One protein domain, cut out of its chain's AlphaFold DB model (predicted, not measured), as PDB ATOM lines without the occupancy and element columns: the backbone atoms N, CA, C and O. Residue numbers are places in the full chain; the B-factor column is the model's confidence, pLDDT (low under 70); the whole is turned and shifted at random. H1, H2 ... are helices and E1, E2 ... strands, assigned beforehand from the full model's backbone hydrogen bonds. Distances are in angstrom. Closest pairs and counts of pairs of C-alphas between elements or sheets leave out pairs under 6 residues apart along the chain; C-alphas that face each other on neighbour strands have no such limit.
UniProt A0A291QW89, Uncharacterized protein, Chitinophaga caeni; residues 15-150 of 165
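This is residues 15 to 150 of the 165 residues of an uncharacterized protein of Chitinophaga caeni (UniProt A0A291QW89). A long, twisted sheet of seven antiparallel strands is partly covered by a two-strand hairpin, E5 and E6, so that the two sheets form a partial sandwich beside the bare edge hairpin E1 and E2. The helix H2 packs on E6 and E8, while the small helix H1 lies at one end of the long axis. The printed part has 136 residues, with nine named strands and two named helices in the order E1 E2 E3 E4 E5 E6 H1 E7 E8 E9 H2; the large sheet runs E1 E2 E3 E4 E7 E8 E9, and the class is mostly strand. The outline is elongated, 54 by 31 by 31 A, and the whole is only just compact, close to loose, with a radius of gyration of the C-alphas of 16.8 A.

E1, residues 15 to 19, E2, residues 22 to 29, E3, residues 40 to 52, and E4, residues 55 to 64, form a meander, each strand the antiparallel neighbour of the one before. N 17 and O 24 are 2.9 A apart, N 25 and O 44 are 3.0 A, and N 47 and O 59 are 2.8 A, each within hydrogen-bond range. E5, residues 70 to 75, and E6, residues 81 to 87, are a hairpin, with N 72 and O 85 2.9 A apart. H1, residues 95 to 100, only grazes the large sheet with its residues 98 to 100. E7, residues 106 to 116, is antiparallel to E4, with N 58 and O 112 2.8 A apart. E7, E8, residues 122 to 129, and E9, residues 135 to 139, form a second meander, with N 113 and O 127 2.9 A apart and N 128 and O 136 2.9 A apart. The two sheets make a sandwich, two sheets face to face, with strands at 21 degrees; the closest C-alphas of E6 and E7, Leu 84 and Leu 110, are 7.3 A apart. H2, residues 140 to 148, stands up from the large sheet at a height of 8.6 A. Its closest C-alpha pair with E6 is Phe 83 and Asn 144, 5.9 A. In H1 and H2 every O i to N i+4 pair is within hydrogen-bond range.

E1 begins at C-alpha 15, (10.938, -11.362, -37.737). E3 is 38.1 A long, E7 31.2 A and E4 29.3 A. E8 bends by 67 degrees at residue 125. H2 ends at C-alpha 148, (36.743, -16.805, -41.544).

The C-alphas of Ser 35 and Ala 118, the two farthest apart, are 53.8 A apart. The printed part has no cut, and no link is long. The mean pLDDT of the printed part is 92.1, and no printed residue is under 70.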
ATOM      1  N   LYS A  15      11.523 -10.921 -39.001       88.62
ATOM      2  CA  LYS A  15      10.938 -11.362 -37.737       88.62
ATOM      3  C   LYS A  15      12.061 -11.623 -36.750       88.62
ATOM      4  O   LYS A  15      12.942 -12.425 -37.033       88.62
ATOM      5  N   GLU A  16      11.961 -11.029 -35.573       91.69
ATOM      6  CA  GLU A  16      12.796 -11.365 -34.430       91.69
ATOM      7  C   GLU A  16      11.907 -11.746 -33.247       91.69
ATOM      8  O   GLU A  16      10.924 -11.070 -32.939       91.69
ATOM      9  N   SER A  17      12.215 -12.863 -32.596       94.75
ATOM     10  CA  SER A  17      11.574 -13.236 -31.341       94.75
ATOM     11  C   SER A  17      12.490 -14.112 -30.508       94.75
ATOM     12  O   SER A  17      12.985 -15.120 -31.009       94.75
ATOM     13  N   PHE A  18      12.612 -13.791 -29.224       95.88
ATOM     14  CA  PHE A  18      13.216 -14.664 -28.229       95.88
ATOM     15  C   PHE A  18      12.188 -14.987 -27.143       95.88
ATOM     16  O   PHE A  18      11.723 -14.096 -26.434       95.88
ATOM     17  N   LYS A  19      11.777 -16.254 -27.040       96.25
ATOM     18  CA  LYS A  19      10.780 -16.701 -26.055       96.25
ATOM     19  C   LYS A  19      11.063 -18.127 -25.610       96.25
ATOM     20  O   LYS A  19      11.273 -19.006 -26.442       96.25
ATOM     21  N   ASN A  20      11.005 -18.374 -24.302       94.75
ATOM     22  CA  ASN A  20      11.218 -19.699 -23.706       94.75
ATOM     23  C   ASN A  20      12.524 -20.351 -24.195       94.75
ATOM     24  O   ASN A  20      12.518 -21.514 -24.591       94.75
ATOM     25  N   ASN A  21      13.614 -19.579 -24.243       96.62
ATOM     26  CA  ASN A  21      14.918 -19.998 -24.764       96.62
ATOM     27  C   ASN A  21      14.926 -20.420 -26.244       96.62
ATOM     28  O   ASN A  21      15.834 -21.123 -26.679       96.62
ATOM     29  N   ASN A  22      13.931 -20.006 -27.031       97.31
ATOM     30  CA  ASN A  22      13.924 -20.184 -28.478       97.31
ATOM     31  C   ASN A  22      14.125 -18.827 -29.146       97.31
ATOM     32  O   ASN A  22      13.361 -17.897 -28.878       97.31
ATOM     33  N   LEU A  23      15.125 -18.734 -30.019       96.56
ATOM     34  CA  LEU A  23      15.361 -17.592 -30.894       96.56
ATOM     35  C   LEU A  23      14.837 -17.912 -32.287       96.56
ATOM     36  O   LEU A  23      15.141 -18.960 -32.854       96.56
ATOM     37  N   ILE A  24      14.095 -16.973 -32.855       96.56
ATOM     38  CA  ILE A  24      13.783 -16.937 -34.276       96.56
ATOM     39  C   ILE A  24      14.253 -15.587 -34.791       96.56
ATOM     40  O   ILE A  24      13.796 -14.559 -34.293       96.56
ATOM     41  N   GLN A  25      15.122 -15.604 -35.793       95.06
ATOM     42  CA  GLN A  25      15.508 -14.423 -36.553       95.06
ATOM     43  C   GLN A  25      15.318 -14.711 -38.037       95.06
ATOM     44  O   GLN A  25      15.698 -15.774 -38.525       95.06
ATOM     45  N   GLN A  26      14.698 -13.779 -38.746       94.38
ATOM     46  CA  GLN A  26      14.466 -13.849 -40.179       94.38
ATOM     47  C   GLN A  26      14.743 -12.487 -40.803       94.38
ATOM     48  O   GLN A  26      14.306 -11.478 -40.254       94.38
ATOM     49  N   VAL A  27      15.417 -12.477 -41.947       91.44
ATOM     50  CA  VAL A  27      15.734 -11.295 -42.749       91.44
ATOM     51  C   VAL A  27      15.192 -11.527 -44.154       91.44
ATOM     52  O   VAL A  27      15.579 -12.499 -44.795       91.44
ATOM     53  N   VAL A  28      14.300 -10.649 -44.614       90.19
ATOM     54  CA  VAL A  28      13.604 -10.718 -45.908       90.19
ATOM     55  C   VAL A  28      13.620  -9.350 -46.584       90.19
ATOM     56  O   VAL A  28      13.366  -8.331 -45.936       90.19
ATOM     57  N   GLY A  29      13.842  -9.298 -47.895       86.69
ATOM     58  CA  GLY A  29      13.683  -8.049 -48.643       86.69
ATOM     59  C   GLY A  29      13.879  -8.185 -50.147       86.69
ATOM     60  O   GLY A  29      14.564  -9.087 -50.613       86.69
ATOM     61  N   SER A  30      13.315  -7.248 -50.897       85.00
ATOM     62  CA  SER A  30      13.430  -7.153 -52.357       85.00
ATOM     63  C   SER A  30      14.176  -5.887 -52.770       85.00
ATOM     64  O   SER A  30      14.294  -4.929 -52.001       85.00
ATOM     65  N   ASP A  31      14.677  -5.883 -54.008       83.19
ATOM     66  CA  ASP A  31      15.233  -4.683 -54.631       83.19
ATOM     67  C   ASP A  31      14.100  -3.676 -54.919       83.19
ATOM     68  O   ASP A  31      13.231  -3.956 -55.749       83.19
ATOM     69  N   PRO A  32      14.084  -2.495 -54.269       82.00
ATOM     70  CA  PRO A  32      13.016  -1.515 -54.450       82.00
ATOM     71  C   PRO A  32      13.054  -0.818 -55.817       82.00
ATOM     72  O   PRO A  32      12.104  -0.115 -56.162       82.00
ATOM     73  N   LEU A  33      14.145  -0.953 -56.580       85.44
ATOM     74  CA  LEU A  33      14.323  -0.322 -57.889       85.44
ATOM     75  C   LEU A  33      13.852  -1.209 -59.044       85.44
ATOM     76  O   LEU A  33      13.747  -0.734 -60.176       85.44
ATOM     77  N   VAL A  34      13.550  -2.478 -58.774       80.00
ATOM     78  CA  VAL A  34      13.142  -3.457 -59.780       80.00
ATOM     79  C   VAL A  34      11.708  -3.892 -59.504       80.00
ATOM     80  O   VAL A  34      11.396  -4.512 -58.488       80.00
ATOM     81  N   SER A  35      10.811  -3.578 -60.444       76.50
ATOM     82  CA  SER A  35       9.442  -4.091 -60.404       76.50
ATOM     83  C   SER A  35       9.487  -5.621 -60.420       76.50
ATOM     84  O   SER A  35      10.184  -6.192 -61.255       76.50
ATOM     85  N   VAL A  36       8.777  -6.257 -59.481       81.81
ATOM     86  CA  VAL A  36       8.733  -7.715 -59.258       81.81
ATOM     87  C   VAL A  36      10.083  -8.388 -58.962       81.81
ATOM     88  O   VAL A  36      10.264  -9.567 -59.269       81.81
ATOM     89  N   ALA A  37      11.026  -7.678 -58.327       82.81
ATOM     90  CA  ALA A  37      12.234  -8.320 -57.813       82.81
ATOM     91  C   ALA A  37      11.899  -9.426 -56.796       82.81
ATOM     92  O   ALA A  37      11.097  -9.200 -55.887       82.81
ATOM     93  N   PRO A  38      12.524 -10.609 -56.916       82.81
ATOM     94  CA  PRO A  38      12.362 -11.663 -55.930       82.81
ATOM     95  C   PRO A  38      12.970 -11.254 -54.585       82.81
ATOM     96  O   PRO A  38      14.010 -10.593 -54.529       82.81
ATOM     97  N   ASP A  39      12.338 -11.691 -53.497       85.69
ATOM     98  CA  ASP A  39      12.852 -11.453 -52.153       85.69
ATOM     99  C   ASP A  39      14.042 -12.366 -51.838       85.69
ATOM    100  O   ASP A  39      13.998 -13.574 -52.111       85.69
ATOM    101  N   ILE A  40      15.052 -11.798 -51.178       88.25
ATOM    102  CA  ILE A  40      16.013 -12.540 -50.359       88.25
ATOM    103  C   ILE A  40      15.305 -13.014 -49.093       88.25
ATOM    104  O   ILE A  40      14.423 -12.320 -48.587       88.25
ATOM    105  N   ASP A  41      15.701 -14.165 -48.558       91.25
ATOM    106  CA  ASP A  41      15.157 -14.660 -47.296       91.25
ATOM    107  C   ASP A  41      16.160 -15.584 -46.603       91.25
ATOM    108  O   ASP A  41      16.564 -16.609 -47.158       91.25
ATOM    109  N   TRP A  42      16.536 -15.215 -45.382       93.62
ATOM    110  CA  TRP A  42      17.328 -16.024 -44.467       93.62
ATOM    111  C   TRP A  42      16.632 -16.113 -43.125       93.62
ATOM    112  O   TRP A  42      16.252 -15.102 -42.540       93.62
ATOM    113  N   LYS A  43      16.538 -17.325 -42.584       94.94
ATOM    114  CA  LYS A  43      15.929 -17.595 -41.292       94.94
ATOM    115  C   LYS A  43      16.789 -18.542 -40.466       94.94
ATOM    116  O   LYS A  43      17.177 -19.613 -40.927       94.94
ATOM    117  N   ILE A  44      17.021 -18.171 -39.212       96.38
ATOM    118  CA  ILE A  44      17.657 -19.004 -38.195       96.38
ATOM    119  C   ILE A  44      16.683 -19.243 -37.041       96.38
ATOM    120  O   ILE A  44      15.990 -18.337 -36.573       96.38
ATOM    121  N   GLU A  45      16.602 -20.496 -36.610       97.38
ATOM    122  CA  GLU A  45      15.776 -20.944 -35.491       97.38
ATOM    123  C   GLU A  45      16.687 -21.703 -34.532       97.38
ATOM    124  O   GLU A  45      17.216 -22.746 -34.909       97.38
ATOM    125  N   LEU A  46      16.889 -21.180 -33.321       98.00
ATOM    126  CA  LEU A  46      17.771 -21.760 -32.305       98.00
ATOM    127  C   LEU A  46      17.005 -22.049 -31.022       98.00
ATOM    128  O   LEU A  46      16.108 -21.301 -30.636       98.00
ATOM    129  N   LYS A  47      17.441 -23.083 -30.317       98.00
ATOM    130  CA  LYS A  47      17.061 -23.399 -28.949       98.00
ATOM    131  C   LYS A  47      18.304 -23.369 -28.071       98.00
ATOM    132  O   LYS A  47      19.310 -24.002 -28.385       98.00
ATOM    133  N   PHE A  48      18.192 -22.665 -26.954       97.94
ATOM    134  CA  PHE A  48      19.218 -22.541 -25.932       97.94
ATOM    135  C   PHE A  48      18.844 -23.448 -24.757       97.94
ATOM    136  O   PHE A  48      17.738 -23.362 -24.218       97.94
ATOM    137  N   THR A  49      19.747 -24.338 -24.366       97.81
ATOM    138  CA  THR A  49      19.531 -25.278 -23.261       97.81
ATOM    139  C   THR A  49      20.712 -25.205 -22.310       97.81
ATOM    140  O   THR A  49      21.832 -25.540 -22.678       97.81
ATOM    141  N   VAL A  50      20.470 -24.781 -21.071       96.38
ATOM    142  CA  VAL A  50      21.473 -24.872 -20.004       96.38
ATOM    143  C   VAL A  50      21.542 -26.338 -19.579       96.38
ATOM    144  O   VAL A  50      20.617 -26.839 -18.945       96.38
ATOM    145  N   VAL A  51      22.599 -27.039 -19.991       96.38
ATOM    146  CA  VAL A  51      22.802 -28.465 -19.676       96.38
ATOM    147  C   VAL A  51      23.303 -28.608 -18.242       96.38
ATOM    148  O   VAL A  51      22.832 -29.450 -17.486       96.38
ATOM    149  N   THR A  52      24.244 -27.744 -17.863       96.50
ATOM    150  CA  THR A  52      24.734 -27.562 -16.492       96.50
ATOM    151  C   THR A  52      25.016 -26.070 -16.273       96.50
ATOM    152  O   THR A  52      25.055 -25.326 -17.256       96.50
ATOM    153  N   PRO A  53      25.266 -25.602 -15.035       95.81
ATOM    154  CA  PRO A  53      25.614 -24.200 -14.790       95.81
ATOM    155  C   PRO A  53      26.823 -23.684 -15.589       95.81
ATOM    156  O   PRO A  53      26.934 -22.483 -15.792       95.81
ATOM    157  N   THR A  54      27.705 -24.573 -16.057       97.44
ATOM    158  CA  THR A  54      28.915 -24.232 -16.825       97.44
ATOM    159  C   THR A  54      28.849 -24.694 -18.284       97.44
ATOM    160  O   THR A  54      29.870 -24.709 -18.966       97.44
ATOM    161  N   LEU A  55      27.681 -25.126 -18.777       98.12
ATOM    162  CA  LEU A  55      27.547 -25.677 -20.128       98.12
ATOM    163  C   LEU A  55      26.227 -25.263 -20.785       98.12
ATOM    164  O   LEU A  55      25.148 -25.709 -20.382       98.12
ATOM    165  N   LEU A  56      26.333 -24.462 -21.843       98.25
ATOM    166  CA  LEU A  56      25.217 -24.038 -22.684       98.25
ATOM    167  C   LEU A  56      25.217 -24.821 -23.992       98.25
ATOM    168  O   LEU A  56      26.199 -24.807 -24.724       98.25
ATOM    169  N   GLU A  57      24.097 -25.446 -24.326       98.00
ATOM    170  CA  GLU A  57      23.856 -26.030 -25.641       98.00
ATOM    171  C   GLU A  57      23.020 -25.075 -26.503       98.00
ATOM    172  O   GLU A  57      21.993 -24.556 -26.060       98.00
ATOM    173  N   VAL A  58      23.461 -24.857 -27.741       97.81
ATOM    174  CA  VAL A  58      22.763 -24.073 -28.764       97.81
ATOM    175  C   VAL A  58      22.579 -24.961 -29.983       97.81
ATOM    176  O   VAL A  58      23.544 -25.309 -30.662       97.81
ATOM    177  N   ALA A  59      21.334 -25.328 -30.267       97.12
ATOM    178  CA  ALA A  59      20.994 -26.212 -31.375       97.12
ATOM    179  C   ALA A  59      19.845 -25.639 -32.197       97.12
ATOM    180  O   ALA A  59      18.991 -24.922 -31.676       97.12
ATOM    181  N   GLY A  60      19.805 -25.942 -33.489       96.25
ATOM    182  CA  GLY A  60      18.800 -25.355 -34.358       96.25
ATOM    183  C   GLY A  60      19.071 -25.541 -35.835       96.25
ATOM    184  O   GLY A  60      19.781 -26.455 -36.242       96.25
ATOM    185  N   ASN A  61      18.484 -24.664 -36.646       96.56
ATOM    186  CA  ASN A  61      18.581 -24.742 -38.097       96.56
ATOM    187  C   ASN A  61      18.707 -23.352 -38.717       96.56
ATOM    188  O   ASN A  61      18.030 -22.415 -38.292       96.56
ATOM    189  N   VAL A  62      19.497 -23.261 -39.781       95.88
ATOM    190  CA  VAL A  62      19.497 -22.147 -40.733       95.88
ATOM    191  C   VAL A  62      18.830 -22.618 -42.018       95.88
ATOM    192  O   VAL A  62      19.070 -23.738 -42.477       95.88
ATOM    193  N   LYS A  63      17.990 -21.766 -42.599       94.94
ATOM    194  CA  LYS A  63      17.367 -21.960 -43.908       94.94
ATOM    195  C   LYS A  63      17.304 -20.642 -44.665       94.94
ATOM    196  O   LYS A  63      17.210 -19.589 -44.043       94.94
ATOM    197  N   GLY A  64      17.339 -20.703 -45.984       92.06
ATOM    198  CA  GLY A  64      17.243 -19.512 -46.819       92.06
ATOM    199  C   GLY A  64      17.240 -19.854 -48.298       92.06
ATOM    200  O   GLY A  64      17.325 -21.029 -48.652       92.06
ATOM    201  N   LYS A  65      17.140 -18.824 -49.138       87.62
ATOM    202  CA  LYS A  65      17.174 -18.926 -50.610       87.62
ATOM    203  C   LYS A  65      18.589 -18.890 -51.198       87.62
ATOM    204  O   LYS A  65      18.799 -18.301 -52.254       87.62
ATOM    205  N   ALA A  66      19.584 -19.356 -50.437       84.50
ATOM    206  CA  ALA A  66      20.989 -19.364 -50.856       84.50
ATOM    207  C   ALA A  66      21.537 -18.003 -51.368       84.50
ATOM    208  O   ALA A  66      22.582 -17.937 -52.003       84.50
ATOM    209  N   PHE A  67      20.873 -16.882 -51.087       86.12
ATOM    210  CA  PHE A  67      21.313 -15.546 -51.471       86.12
ATOM    211  C   PHE A  67      20.656 -14.496 -50.561       86.12
ATOM    212  O   PHE A  67      19.475 -14.634 -50.228       86.12
ATOM    213  N   PRO A  68      21.378 -13.434 -50.156       86.69
ATOM    214  CA  PRO A  68      22.801 -13.165 -50.398       86.69
ATOM    215  C   PRO A  68      23.701 -14.118 -49.598       86.69
ATOM    216  O   PRO A  68      23.214 -15.067 -48.979       86.69
ATOM    217  N   ALA A  69      25.010 -13.859 -49.590       89.25
ATOM    218  CA  ALA A  69      25.883 -14.447 -48.582       89.25
ATOM    219  C   ALA A  69      25.318 -14.167 -47.176       89.25
ATOM    220  O   ALA A  69      24.729 -13.113 -46.926       89.25
ATOM    221  N   TYR A  70      25.485 -15.126 -46.274       91.56
ATOM    222  CA  TYR A  70      24.909 -15.080 -44.938       91.56
ATOM    223  C   TYR A  70      25.971 -15.362 -43.892       91.56
ATOM    224  O   TYR A  70      26.775 -16.283 -44.036       91.56
ATOM    225  N   GLU A  71      25.926 -14.604 -42.806       92.56
ATOM    226  CA  GLU A  71      26.707 -14.861 -41.609       92.56
ATOM    227  C   GLU A  71      25.842 -14.670 -40.369       92.56
ATOM    228  O   GLU A  71      24.975 -13.796 -40.308       92.56
ATOM    229  N   SER A  72      26.082 -15.502 -39.364       94.25
ATOM    230  CA  SER A  72      25.519 -15.320 -38.036       94.25
ATOM    231  C   SER A  72      26.521 -15.704 -36.967       94.25
ATOM    232  O   SER A  72      27.308 -16.643 -37.109       94.25
ATOM    233  N   PHE A  73      26.474 -14.959 -35.872       95.94
ATOM    234  CA  PHE A  73      27.285 -15.184 -34.692       95.94
ATOM    235  C   PHE A  73      26.472 -14.863 -33.440       95.94
ATOM    236  O   PHE A  73      25.514 -14.092 -33.484       95.94
ATOM    237  N   ILE A  74      26.876 -15.453 -32.321       95.75
ATOM    238  CA  ILE A  74      26.445 -15.040 -30.984       95.75
ATOM    239  C   ILE A  74      27.615 -14.381 -30.272       95.75
ATOM    240  O   ILE A  74      28.774 -14.645 -30.596       95.75
ATOM    241  N   GLN A  75      27.306 -13.513 -29.320       97.31
ATOM    242  CA  GLN A  75      28.291 -12.822 -28.506       97.31
ATOM    243  C   GLN A  75      27.866 -12.900 -27.042       97.31
ATOM    244  O   GLN A  75      26.683 -12.718 -26.752       97.31
ATOM    245  N   ASP A  76      28.810 -13.170 -26.146       96.75
ATOM    246  CA  ASP A  76      28.583 -13.038 -24.705       96.75
ATOM    247  C   ASP A  76      28.737 -11.579 -24.223       96.75
ATOM    248  O   ASP A  76      29.056 -10.664 -24.993       96.75
ATOM    249  N   GLU A  77      28.503 -11.347 -22.930       96.19
ATOM    250  CA  GLU A  77      28.640 -10.017 -22.326       96.19
ATOM    251  C   GLU A  77      30.101  -9.549 -22.246       96.19
ATOM    252  O   GLU A  77      30.367  -8.347 -22.303       96.19
ATOM    253  N   ALA A  78      31.058 -10.480 -22.169       97.12
ATOM    254  CA  ALA A  78      32.490 -10.185 -22.196       97.12
ATOM    255  C   ALA A  78      33.012  -9.784 -23.592       97.12
ATOM    256  O   ALA A  78      34.141  -9.302 -23.712       97.12
ATOM    257  N   GLY A  79      32.205  -9.945 -24.645       97.38
ATOM    258  CA  GLY A  79      32.535  -9.555 -26.014       97.38
ATOM    259  C   GLY A  79      33.090 -10.679 -26.892       97.38
ATOM    260  O   GLY A  79      33.432 -10.427 -28.052       97.38
ATOM    261  N   MET A  80      33.169 -11.914 -26.392       98.00
ATOM    262  CA  MET A  80      33.596 -13.063 -27.179       98.00
ATOM    263  C   MET A  80      32.507 -13.446 -28.180       98.00
ATOM    264  O   MET A  80      31.384 -13.789 -27.815       98.00
ATOM    265  N   LYS A  81      32.858 -13.398 -29.468       97.62
ATOM    266  CA  LYS A  81      31.980 -13.772 -30.582       97.62
ATOM    267  C   LYS A  81      32.257 -15.197 -31.037       97.62
ATOM    268  O   LYS A  81      33.417 -15.592 -31.147       97.62
ATOM    269  N   VAL A  82      31.208 -15.925 -31.400       97.62
ATOM    270  CA  VAL A  82      31.309 -17.242 -32.035       97.62
ATOM    271  C   VAL A  82      30.437 -17.285 -33.274       97.62
ATOM    272  O   VAL A  82      29.240 -17.015 -33.182       97.62
ATOM    273  N   PHE A  83      31.005 -17.669 -34.417       97.12
ATOM    274  CA  PHE A  83      30.206 -17.963 -35.604       97.12
ATOM    275  C   PHE A  83      29.254 -19.130 -35.332       97.12
ATOM    276  O   PHE A  83      29.670 -20.199 -34.895       97.12
ATOM    277  N   LEU A  84      27.978 -18.946 -35.644       95.75
ATOM    278  CA  LEU A  84      27.014 -20.039 -35.712       95.75
ATOM    279  C   LEU A  84      26.998 -20.637 -37.111       95.75
ATOM    280  O   LEU A  84      26.968 -21.856 -37.275       95.75
ATOM    281  N   HIS A  85      27.020 -19.778 -38.129       93.31
ATOM    282  CA  HIS A  85      26.980 -20.215 -39.508       93.31
ATOM    283  C   HIS A  85      27.503 -19.145 -40.464       93.31
ATOM    284  O   HIS A  85      27.309 -17.953 -40.243       93.31
ATOM    285  N   THR A  86      28.118 -19.589 -41.559       92.94
ATOM    286  CA  THR A  86      28.426 -18.745 -42.713       92.94
ATOM    287  C   THR A  86      28.130 -19.507 -43.998       92.94
ATOM    288  O   THR A  86      28.414 -20.710 -44.093       92.94
ATOM    289  N   TYR A  87      27.576 -18.796 -44.974       91.19
ATOM    290  CA  TYR A  87      27.211 -19.290 -46.290       91.19
ATOM    291  C   TYR A  87      27.668 -18.295 -47.361       91.19
ATOM    292  O   TYR A  87      27.315 -17.115 -47.313       91.19
ATOM    293  N   SER A  88      28.437 -18.783 -48.331       89.00
ATOM    294  CA  SER A  88      28.824 -18.024 -49.522       89.00
ATOM    295  C   SER A  88      27.748 -18.202 -50.592       89.00
ATOM    296  O   SER A  88      27.364 -19.337 -50.865       89.00
ATOM    297  N   ALA A  89      27.286 -17.097 -51.183       87.12
ATOM    298  CA  ALA A  89      26.341 -17.121 -52.300       87.12
ATOM    299  C   ALA A  89      26.861 -17.990 -53.465       87.12
ATOM    300  O   ALA A  89      28.078 -18.097 -53.643       87.12
ATOM    301  N   PRO A  90      25.967 -18.597 -54.259       83.56
ATOM    302  CA  PRO A  90      26.356 -19.288 -55.475       83.56
ATOM    303  C   PRO A  90      26.780 -18.288 -56.554       83.56
ATOM    304  O   PRO A  90      26.580 -17.075 -56.428       83.56
ATOM    305  N   ASP A  91      27.347 -18.822 -57.632       81.75
ATOM    306  CA  ASP A  91      27.803 -18.035 -58.771       81.75
ATOM    307  C   ASP A  91      26.680 -17.186 -59.368       81.75
ATOM    308  O   ASP A  91      25.504 -17.567 -59.391       81.75
ATOM    309  N   ARG A  92      27.062 -16.045 -59.949       78.81
ATOM    310  CA  ARG A  92      26.126 -15.067 -60.521       78.81
ATOM    311  C   ARG A  92      25.104 -15.685 -61.485       78.81
ATOM    312  O   ARG A  92      23.945 -15.272 -61.490       78.81
ATOM    313  N   LEU A  93      25.519 -16.665 -62.291       80.31
ATOM    314  CA  LEU A  93      24.665 -17.343 -63.277       80.31
ATOM    315  C   LEU A  93      23.546 -18.184 -62.638       80.31
ATOM    316  O   LEU A  93      22.544 -18.476 -63.293       80.31
ATOM    317  N   GLN A  94      23.689 -18.562 -61.366       80.25
ATOM    318  CA  GLN A  94      22.713 -19.368 -60.634       80.25
ATOM    319  C   GLN A  94      21.706 -18.511 -59.857       80.25
ATOM    320  O   GLN A  94      20.587 -18.960 -59.627       80.25
ATOM    321  N   LEU A  95      22.033 -17.246 -59.557       81.00
ATOM    322  CA  LEU A  95      21.211 -16.359 -58.718       81.00
ATOM    323  C   LEU A  95      19.758 -16.225 -59.178       81.00
ATOM    324  O   LEU A  95      18.850 -16.205 -58.353       81.00
ATOM    325  N   GLY A  96      19.520 -16.151 -60.491       78.31
ATOM    326  CA  GLY A  96      18.159 -16.065 -61.024       78.31
ATOM    327  C   GLY A  96      17.317 -17.297 -60.683       78.31
ATOM    328  O   GLY A  96      16.141 -17.160 -60.359       78.31
ATOM    329  N   LYS A  97      17.919 -18.493 -60.710       79.31
ATOM    330  CA  LYS A  97      17.238 -19.744 -60.347       79.31
ATOM    331  C   LYS A  97      16.961 -19.803 -58.846       79.31
ATOM    332  O   LYS A  97      15.832 -20.107 -58.474       79.31
ATOM    333  N   GLU A  98      17.946 -19.456 -58.019       81.19
ATOM    334  CA  GLU A  98      17.812 -19.463 -56.553       81.19
ATOM    335  C   GLU A  98      16.732 -18.482 -56.076       81.19
ATOM    336  O   GLU A  98      15.856 -18.821 -55.286       81.19
ATOM    337  N   LEU A  99      16.719 -17.256 -56.606       81.44
ATOM    338  CA  LEU A  99      15.800 -16.221 -56.133       81.44
ATOM    339  C   LEU A  99      14.347 -16.432 -56.587       81.44
ATOM    340  O   LEU A  99      13.414 -16.101 -55.841       81.44
ATOM    341  N   LEU A 100      14.147 -16.990 -57.787       82.38
ATOM    342  CA  LEU A 100      12.823 -17.337 -58.317       82.38
ATOM    343  C   LEU A 100      12.252 -18.623 -57.704       82.38
ATOM    344  O   LEU A 100      11.055 -18.878 -57.847       82.38
ATOM    345  N   ASN A 101      13.069 -19.419 -57.010       79.38
ATOM    346  CA  ASN A 101      12.593 -20.575 -56.269       79.38
ATOM    347  C   ASN A 101      11.677 -20.114 -55.114       79.38
ATOM    348  O   ASN A 101      12.097 -19.332 -54.254       79.38
ATOM    349  N   PRO A 102      10.413 -20.574 -55.053       77.06
ATOM    350  CA  PRO A 102       9.517 -20.210 -53.959       77.06
ATOM    351  C   PRO A 102       9.859 -20.926 -52.643       77.06
ATOM    352  O   PRO A 102       9.283 -20.599 -51.607       77.06
ATOM    353  N   SER A 103      10.757 -21.915 -52.670       81.62
ATOM    354  CA  SER A 103      11.149 -22.715 -51.507       81.62
ATOM    355  C   SER A 103      12.575 -22.408 -51.055       81.62
ATOM    356  O   SER A 103      13.404 -21.985 -51.849       81.62
ATOM    357  N   TYR A 104      12.883 -22.695 -49.786       82.44
ATOM    358  CA  TYR A 104      14.273 -22.735 -49.322       82.44
ATOM    359  C   TYR A 104      14.978 -23.973 -49.881       82.44
ATOM    360  O   TYR A 104      14.629 -25.102 -49.524       82.44
ATOM    361  N   ASP A 105      15.982 -23.747 -50.713       81.81
ATOM    362  CA  ASP A 105      16.956 -24.731 -51.198       81.81
ATOM    363  C   ASP A 105      18.099 -24.940 -50.200       81.81
ATOM    364  O   ASP A 105      18.654 -26.038 -50.107       81.81
ATOM    365  N   TYR A 106      18.403 -23.933 -49.376       89.56
ATOM    366  CA  TYR A 106      19.389 -24.069 -48.320       89.56
ATOM    367  C   TYR A 106      18.789 -24.515 -46.986       89.56
ATOM    368  O   TYR A 106      17.862 -23.900 -46.445       89.56
ATOM    369  N   ARG A 107      19.392 -25.549 -46.386       92.50
ATOM    370  CA  ARG A 107      19.153 -25.934 -44.991       92.50
ATOM    371  C   ARG A 107      20.408 -26.511 -44.342       92.50
ATOM    372  O   ARG A 107      21.057 -27.403 -44.899       92.50
ATOM    373  N   ARG A 108      20.705 -26.062 -43.123       93.50
ATOM    374  CA  ARG A 108      21.724 -26.666 -42.254       93.50
ATOM    375  C   ARG A 108      21.261 -26.742 -40.814       93.50
ATOM    376  O   ARG A 108      20.755 -25.762 -40.275       93.50
ATOM    377  N   SER A 109      21.477 -27.901 -40.205       94.81
ATOM    378  CA  SER A 109      21.359 -28.084 -38.763       94.81
ATOM    379  C   SER A 109      22.625 -27.583 -38.075       94.81
ATOM    380  O   SER A 109      23.728 -27.727 -38.600       94.81
ATOM    381  N   LEU A 110      22.446 -26.996 -36.901       95.19
ATOM    382  CA  LEU A 110      23.490 -26.470 -36.038       95.19
ATOM    383  C   LEU A 110      23.379 -27.151 -34.675       95.19
ATOM    384  O   LEU A 110      22.270 -27.327 -34.168       95.19
ATOM    385  N   SER A 111      24.513 -27.513 -34.083       96.56
ATOM    386  CA  SER A 111      24.563 -28.072 -32.734       96.56
ATOM    387  C   SER A 111      25.909 -27.755 -32.093       96.56
ATOM    388  O   SER A 111      26.954 -28.228 -32.546       96.56
ATOM    389  N   PHE A 112      25.875 -26.925 -31.056       98.00
ATOM    390  CA  PHE A 112      27.047 -26.429 -30.348       98.00
ATOM    391  C   PHE A 112      26.863 -26.585 -28.846       98.00
ATOM    392  O   PHE A 112      25.765 -26.384 -28.326       98.00
ATOM    393  N   ARG A 113      27.956 -26.853 -28.137       98.19
ATOM    394  CA  ARG A 113      28.052 -26.638 -26.693       98.19
ATOM    395  C   ARG A 113      29.152 -25.641 -26.394       98.19
ATOM    396  O   ARG A 113      30.225 -25.730 -26.980       98.19
ATOM    397  N   PHE A 114      28.890 -24.739 -25.464       98.50
ATOM    398  CA  PHE A 114      29.818 -23.722 -24.999       98.50
ATOM    399  C   PHE A 114      30.064 -23.916 -23.517       98.50
ATOM    400  O   PHE A 114      29.113 -24.015 -22.735       98.50
ATOM    401  N   GLU A 115      31.334 -23.975 -23.139       98.56
ATOM    402  CA  GLU A 115      31.708 -23.902 -21.736       98.56
ATOM    403  C   GLU A 115      31.558 -22.460 -21.251       98.56
ATOM    404  O   GLU A 115      31.969 -21.513 -21.933       98.56
ATOM    405  N   LEU A 116      30.946 -22.312 -20.078       98.44
ATOM    406  CA  LEU A 116      30.693 -21.033 -19.436       98.44
ATOM    407  C   LEU A 116      31.512 -20.889 -18.154       98.44
ATOM    408  O   LEU A 116      31.660 -21.844 -17.387       98.44
ATOM    409  N   ASP A 117      31.991 -19.676 -17.897       97.88
ATOM    410  CA  ASP A 117      32.547 -19.295 -16.603       97.88
ATOM    411  C   ASP A 117      31.440 -19.058 -15.552       97.88
ATOM    412  O   ASP A 117      30.242 -19.114 -15.831       97.88
ATOM    413  N   ALA A 118      31.837 -18.753 -14.313       96.44
ATOM    414  CA  ALA A 118      30.899 -18.486 -13.217       96.44
ATOM    415  C   ALA A 118      30.012 -17.237 -13.426       96.44
ATOM    416  O   ALA A 118      29.055 -17.040 -12.680       96.44
ATOM    417  N   LYS A 119      30.336 -16.383 -14.403       96.19
ATOM    418  CA  LYS A 119      29.556 -15.204 -14.795       96.19
ATOM    419  C   LYS A 119      28.675 -15.474 -16.022       96.19
ATOM    420  O   LYS A 119      27.934 -14.585 -16.422       96.19
ATOM    421  N   GLY A 120      28.740 -16.672 -16.606       95.62
ATOM    422  CA  GLY A 120      28.000 -17.037 -17.811       95.62
ATOM    423  C   GLY A 120      28.672 -16.624 -19.126       95.62
ATOM    424  O   GLY A 120      28.018 -16.689 -20.164       95.62
ATOM    425  N   ASN A 121      29.945 -16.214 -19.112       98.25
ATOM    426  CA  ASN A 121      30.696 -15.872 -20.326       98.25
ATOM    427  C   ASN A 121      31.372 -17.100 -20.927       98.25
ATOM    428  O   ASN A 121      31.702 -18.047 -20.214       98.25
ATOM    429  N   PHE A 122      31.637 -17.063 -22.228       98.44
ATOM    430  CA  PHE A 122      32.358 -18.126 -22.909       98.44
ATOM    431  C   PHE A 122      33.808 -18.201 -22.423       98.44
ATOM    432  O   PHE A 122      34.541 -17.214 -22.425       98.44
ATOM    433  N   THR A 123      34.268 -19.405 -22.078       98.31
ATOM    434  CA  THR A 123      35.675 -19.628 -21.686       98.31
ATOM    435  C   THR A 123      36.622 -19.724 -22.886       98.31
ATOM    436  O   THR A 123      37.841 -19.737 -22.726       98.31
ATOM    437  N   GLY A 124      36.073 -19.826 -24.101       98.25
ATOM    438  CA  GLY A 124      36.812 -20.155 -25.321       98.25
ATOM    439  C   GLY A 124      36.728 -21.634 -25.708       98.25
ATOM    440  O   GLY A 124      37.065 -21.975 -26.844       98.25
ATOM    441  N   LYS A 125      36.255 -22.506 -24.811       98.56
ATOM    442  CA  LYS A 125      36.084 -23.940 -25.061       98.56
ATOM    443  C   LYS A 125      34.683 -24.248 -25.595       98.56
ATOM    444  O   LYS A 125      33.685 -23.716 -25.106       98.56
ATOM    445  N   MET A 126      34.602 -25.108 -26.608       98.38
ATOM    446  CA  MET A 126      33.326 -25.502 -27.205       98.38
ATOM    447  C   MET A 126      33.346 -26.939 -27.731       98.38
ATOM    448  O   MET A 126      34.405 -27.532 -27.918       98.38
ATOM    449  N   TRP A 127      32.167 -27.481 -28.029       98.25
ATOM    450  CA  TRP A 127      32.012 -28.761 -28.706       98.25
ATOM    451  C   TRP A 127      31.070 -28.629 -29.894       98.25
ATOM    452  O   TRP A 127      30.031 -27.969 -29.812       98.25
ATOM    453  N   LEU A 128      31.429 -29.289 -30.988       97.06
ATOM    454  CA  LEU A 128      30.604 -29.418 -32.183       97.06
ATOM    455  C   LEU A 128      29.820 -30.726 -32.098       97.06
ATOM    456  O   LEU A 128      30.414 -31.785 -31.874       97.06
ATOM    457  N   GLY A 129      28.502 -30.657 -32.285       95.00
ATOM    458  CA  GLY A 129      27.672 -31.848 -32.412       95.00
ATOM    459  C   GLY A 129      28.018 -32.592 -33.702       95.00
ATOM    460  O   GLY A 129      27.999 -32.006 -34.783       95.00
ATOM    461  N   GLY A 130      28.372 -33.866 -33.572       84.19
ATOM    462  CA  GLY A 130      28.677 -34.781 -34.666       84.19
ATOM    463  C   GLY A 130      27.555 -35.785 -34.922       84.19
ATOM    464  O   GLY A 130      26.469 -35.714 -34.340       84.19
ATOM    465  N   GLU A 131      27.838 -36.740 -35.802       81.00
ATOM    466  CA  GLU A 131      26.944 -37.867 -36.072       81.00
ATOM    467  C   GLU A 131      26.706 -38.699 -34.802       81.00
ATOM    468  O   GLU A 131      27.526 -38.716 -33.881       81.00
ATOM    469  N   GLU A 132      25.536 -39.338 -34.729       81.75
ATOM    470  CA  GLU A 132      25.148 -40.247 -33.636       81.75
ATOM    471  C   GLU A 132      25.204 -39.640 -32.216       81.75
ATOM    472  O   GLU A 132      25.222 -40.354 -31.216       81.75
ATOM    473  N   GLY A 133      25.186 -38.306 -32.099       81.44
ATOM    474  CA  GLY A 133      25.203 -37.607 -30.811       81.44
ATOM    475  C   GLY A 133      26.595 -37.444 -30.193       81.44
ATOM    476  O   GLY A 133      26.696 -37.026 -29.035       81.44
ATOM    477  N   ALA A 134      27.661 -37.739 -30.943       91.44
ATOM    478  CA  ALA A 134      29.029 -37.468 -30.517       91.44
ATOM    479  C   ALA A 134      29.290 -35.955 -30.379       91.44
ATOM    480  O   ALA A 134      28.740 -35.142 -31.122       91.44
ATOM    481  N   TRP A 135      30.163 -35.573 -29.445       95.75
ATOM    482  CA  TRP A 135      30.585 -34.185 -29.237       95.75
ATOM    483  C   TRP A 135      32.088 -34.062 -29.448       95.75
ATOM    484  O   TRP A 135      32.872 -34.652 -28.708       95.75
ATOM    485  N   ASN A 136      32.487 -33.275 -30.445       96.31
ATOM    486  CA  ASN A 136      33.889 -33.059 -30.784       96.31
ATOM    487  C   ASN A 136      34.381 -31.761 -30.150       96.31
ATOM    488  O   ASN A 136      33.909 -30.680 -30.505       96.31
ATOM    489  N   GLU A 137      35.310 -31.872 -29.204       97.38
ATOM    490  CA  GLU A 137      35.904 -30.723 -28.524       97.38
ATOM    491  C   GLU A 137      36.750 -29.876 -29.485       97.38
ATOM    492  O   GLU A 137      37.509 -30.394 -30.301       97.38
ATOM    493  N   THR A 138      36.621 -28.557 -29.378       97.81
ATOM    494  CA  THR A 138      37.440 -27.575 -30.090       97.81
ATOM    495  C   THR A 138      37.480 -26.259 -29.303       97.81
ATOM    496  O   THR A 138      36.981 -26.158 -28.180       97.81
ATOM    497  N   THR A 139      38.079 -25.223 -29.884       98.44
ATOM    498  CA  THR A 139      38.051 -23.864 -29.335       98.44
ATOM    499  C   THR A 139      37.249 -22.932 -30.231       98.44
ATOM    500  O   THR A 139      37.226 -23.086 -31.454       98.44
ATOM    501  N   ILE A 140      36.648 -21.910 -29.624       98.38
ATOM    502  CA  ILE A 140      35.964 -20.819 -30.326       98.38
ATOM    503  C   ILE A 140      36.906 -20.156 -31.336       98.38
ATOM    504  O   ILE A 140      36.501 -19.864 -32.457       98.38
ATOM    505  N   SER A 141      38.179 -19.963 -30.978       98.19
ATOM    506  CA  SER A 141      39.172 -19.369 -31.880       98.19
ATOM    507  C   SER A 141      39.413 -20.234 -33.123       98.19
ATOM    508  O   SER A 141      39.352 -19.720 -34.241       98.19
ATOM    509  N   ALA A 142      39.619 -21.544 -32.949       97.94
ATOM    510  CA  ALA A 142      39.821 -22.463 -34.068       97.94
ATOM    511  C   ALA A 142      38.580 -22.541 -34.972       97.94
ATOM    512  O   ALA A 142      38.698 -22.479 -36.197       97.94
ATOM    513  N   TRP A 143      37.388 -22.612 -34.377       97.38
ATOM    514  CA  TRP A 143      36.126 -22.614 -35.115       97.38
ATOM    515  C   TRP A 143      35.889 -21.311 -35.887       97.38
ATOM    516  O   TRP A 143      35.500 -21.331 -37.058       97.38
ATOM    517  N   ASN A 144      36.163 -20.167 -35.259       97.75
ATOM    518  CA  ASN A 144      36.028 -18.874 -35.913       97.75
ATOM    519  C   ASN A 144      37.015 -18.723 -37.066       97.75
ATOM    520  O   ASN A 144      36.621 -18.258 -38.132       97.75
ATOM    521  N   LYS A 145      38.266 -19.164 -36.885       96.69
ATOM    522  CA  LYS A 145      39.266 -19.172 -37.954       96.69
ATOM    523  C   LYS A 145      38.802 -20.007 -39.147       96.69
ATOM    524  O   LYS A 145      38.871 -19.533 -40.272       96.69
ATOM    525  N   LEU A 146      38.254 -21.198 -38.904       94.81
ATOM    526  CA  LEU A 146      37.716 -22.049 -39.968       94.81
ATOM    527  C   LEU A 146      36.593 -21.358 -40.755       94.81
ATOM    528  O   LEU A 146      36.540 -21.484 -41.974       94.81
ATOM    529  N   ASN A 147      35.697 -20.635 -40.080       94.25
ATOM    530  CA  ASN A 147      34.618 -19.906 -40.753       94.25
ATOM    531  C   ASN A 147      35.111 -18.656 -41.485       94.25
ATOM    532  O   ASN A 147      34.577 -18.344 -42.546       94.25
ATOM    533  N   PHE A 148      36.121 -17.979 -40.942       90.88
ATOM    534  CA  PHE A 148      36.743 -16.805 -41.544       90.88
ATOM    535  C   PHE A 148      37.554 -17.152 -42.800       90.88
ATOM    536  O   PHE A 148      37.503 -16.429 -43.787       90.88
ATOM    537  N   ASP A 149      38.257 -18.287 -42.788       92.12
ATOM    538  CA  ASP A 149      39.104 -18.738 -43.900       92.12
ATOM    539  C   ASP A 149      38.302 -19.388 -45.051       92.12
ATOM    540  O   ASP A 149      38.885 -19.836 -46.046       92.12
ATOM    541  N   LYS A 150      36.968 -19.480 -44.939       89.06
ATOM    542  CA  LYS A 150      36.123 -19.986 -46.028       89.06
ATOM    543  C   LYS A 150      36.291 -19.112 -47.267       89.06
ATOM    544  O   LYS A 150      36.328 -17.887 -47.195       89.06
TER     545      LYS A 150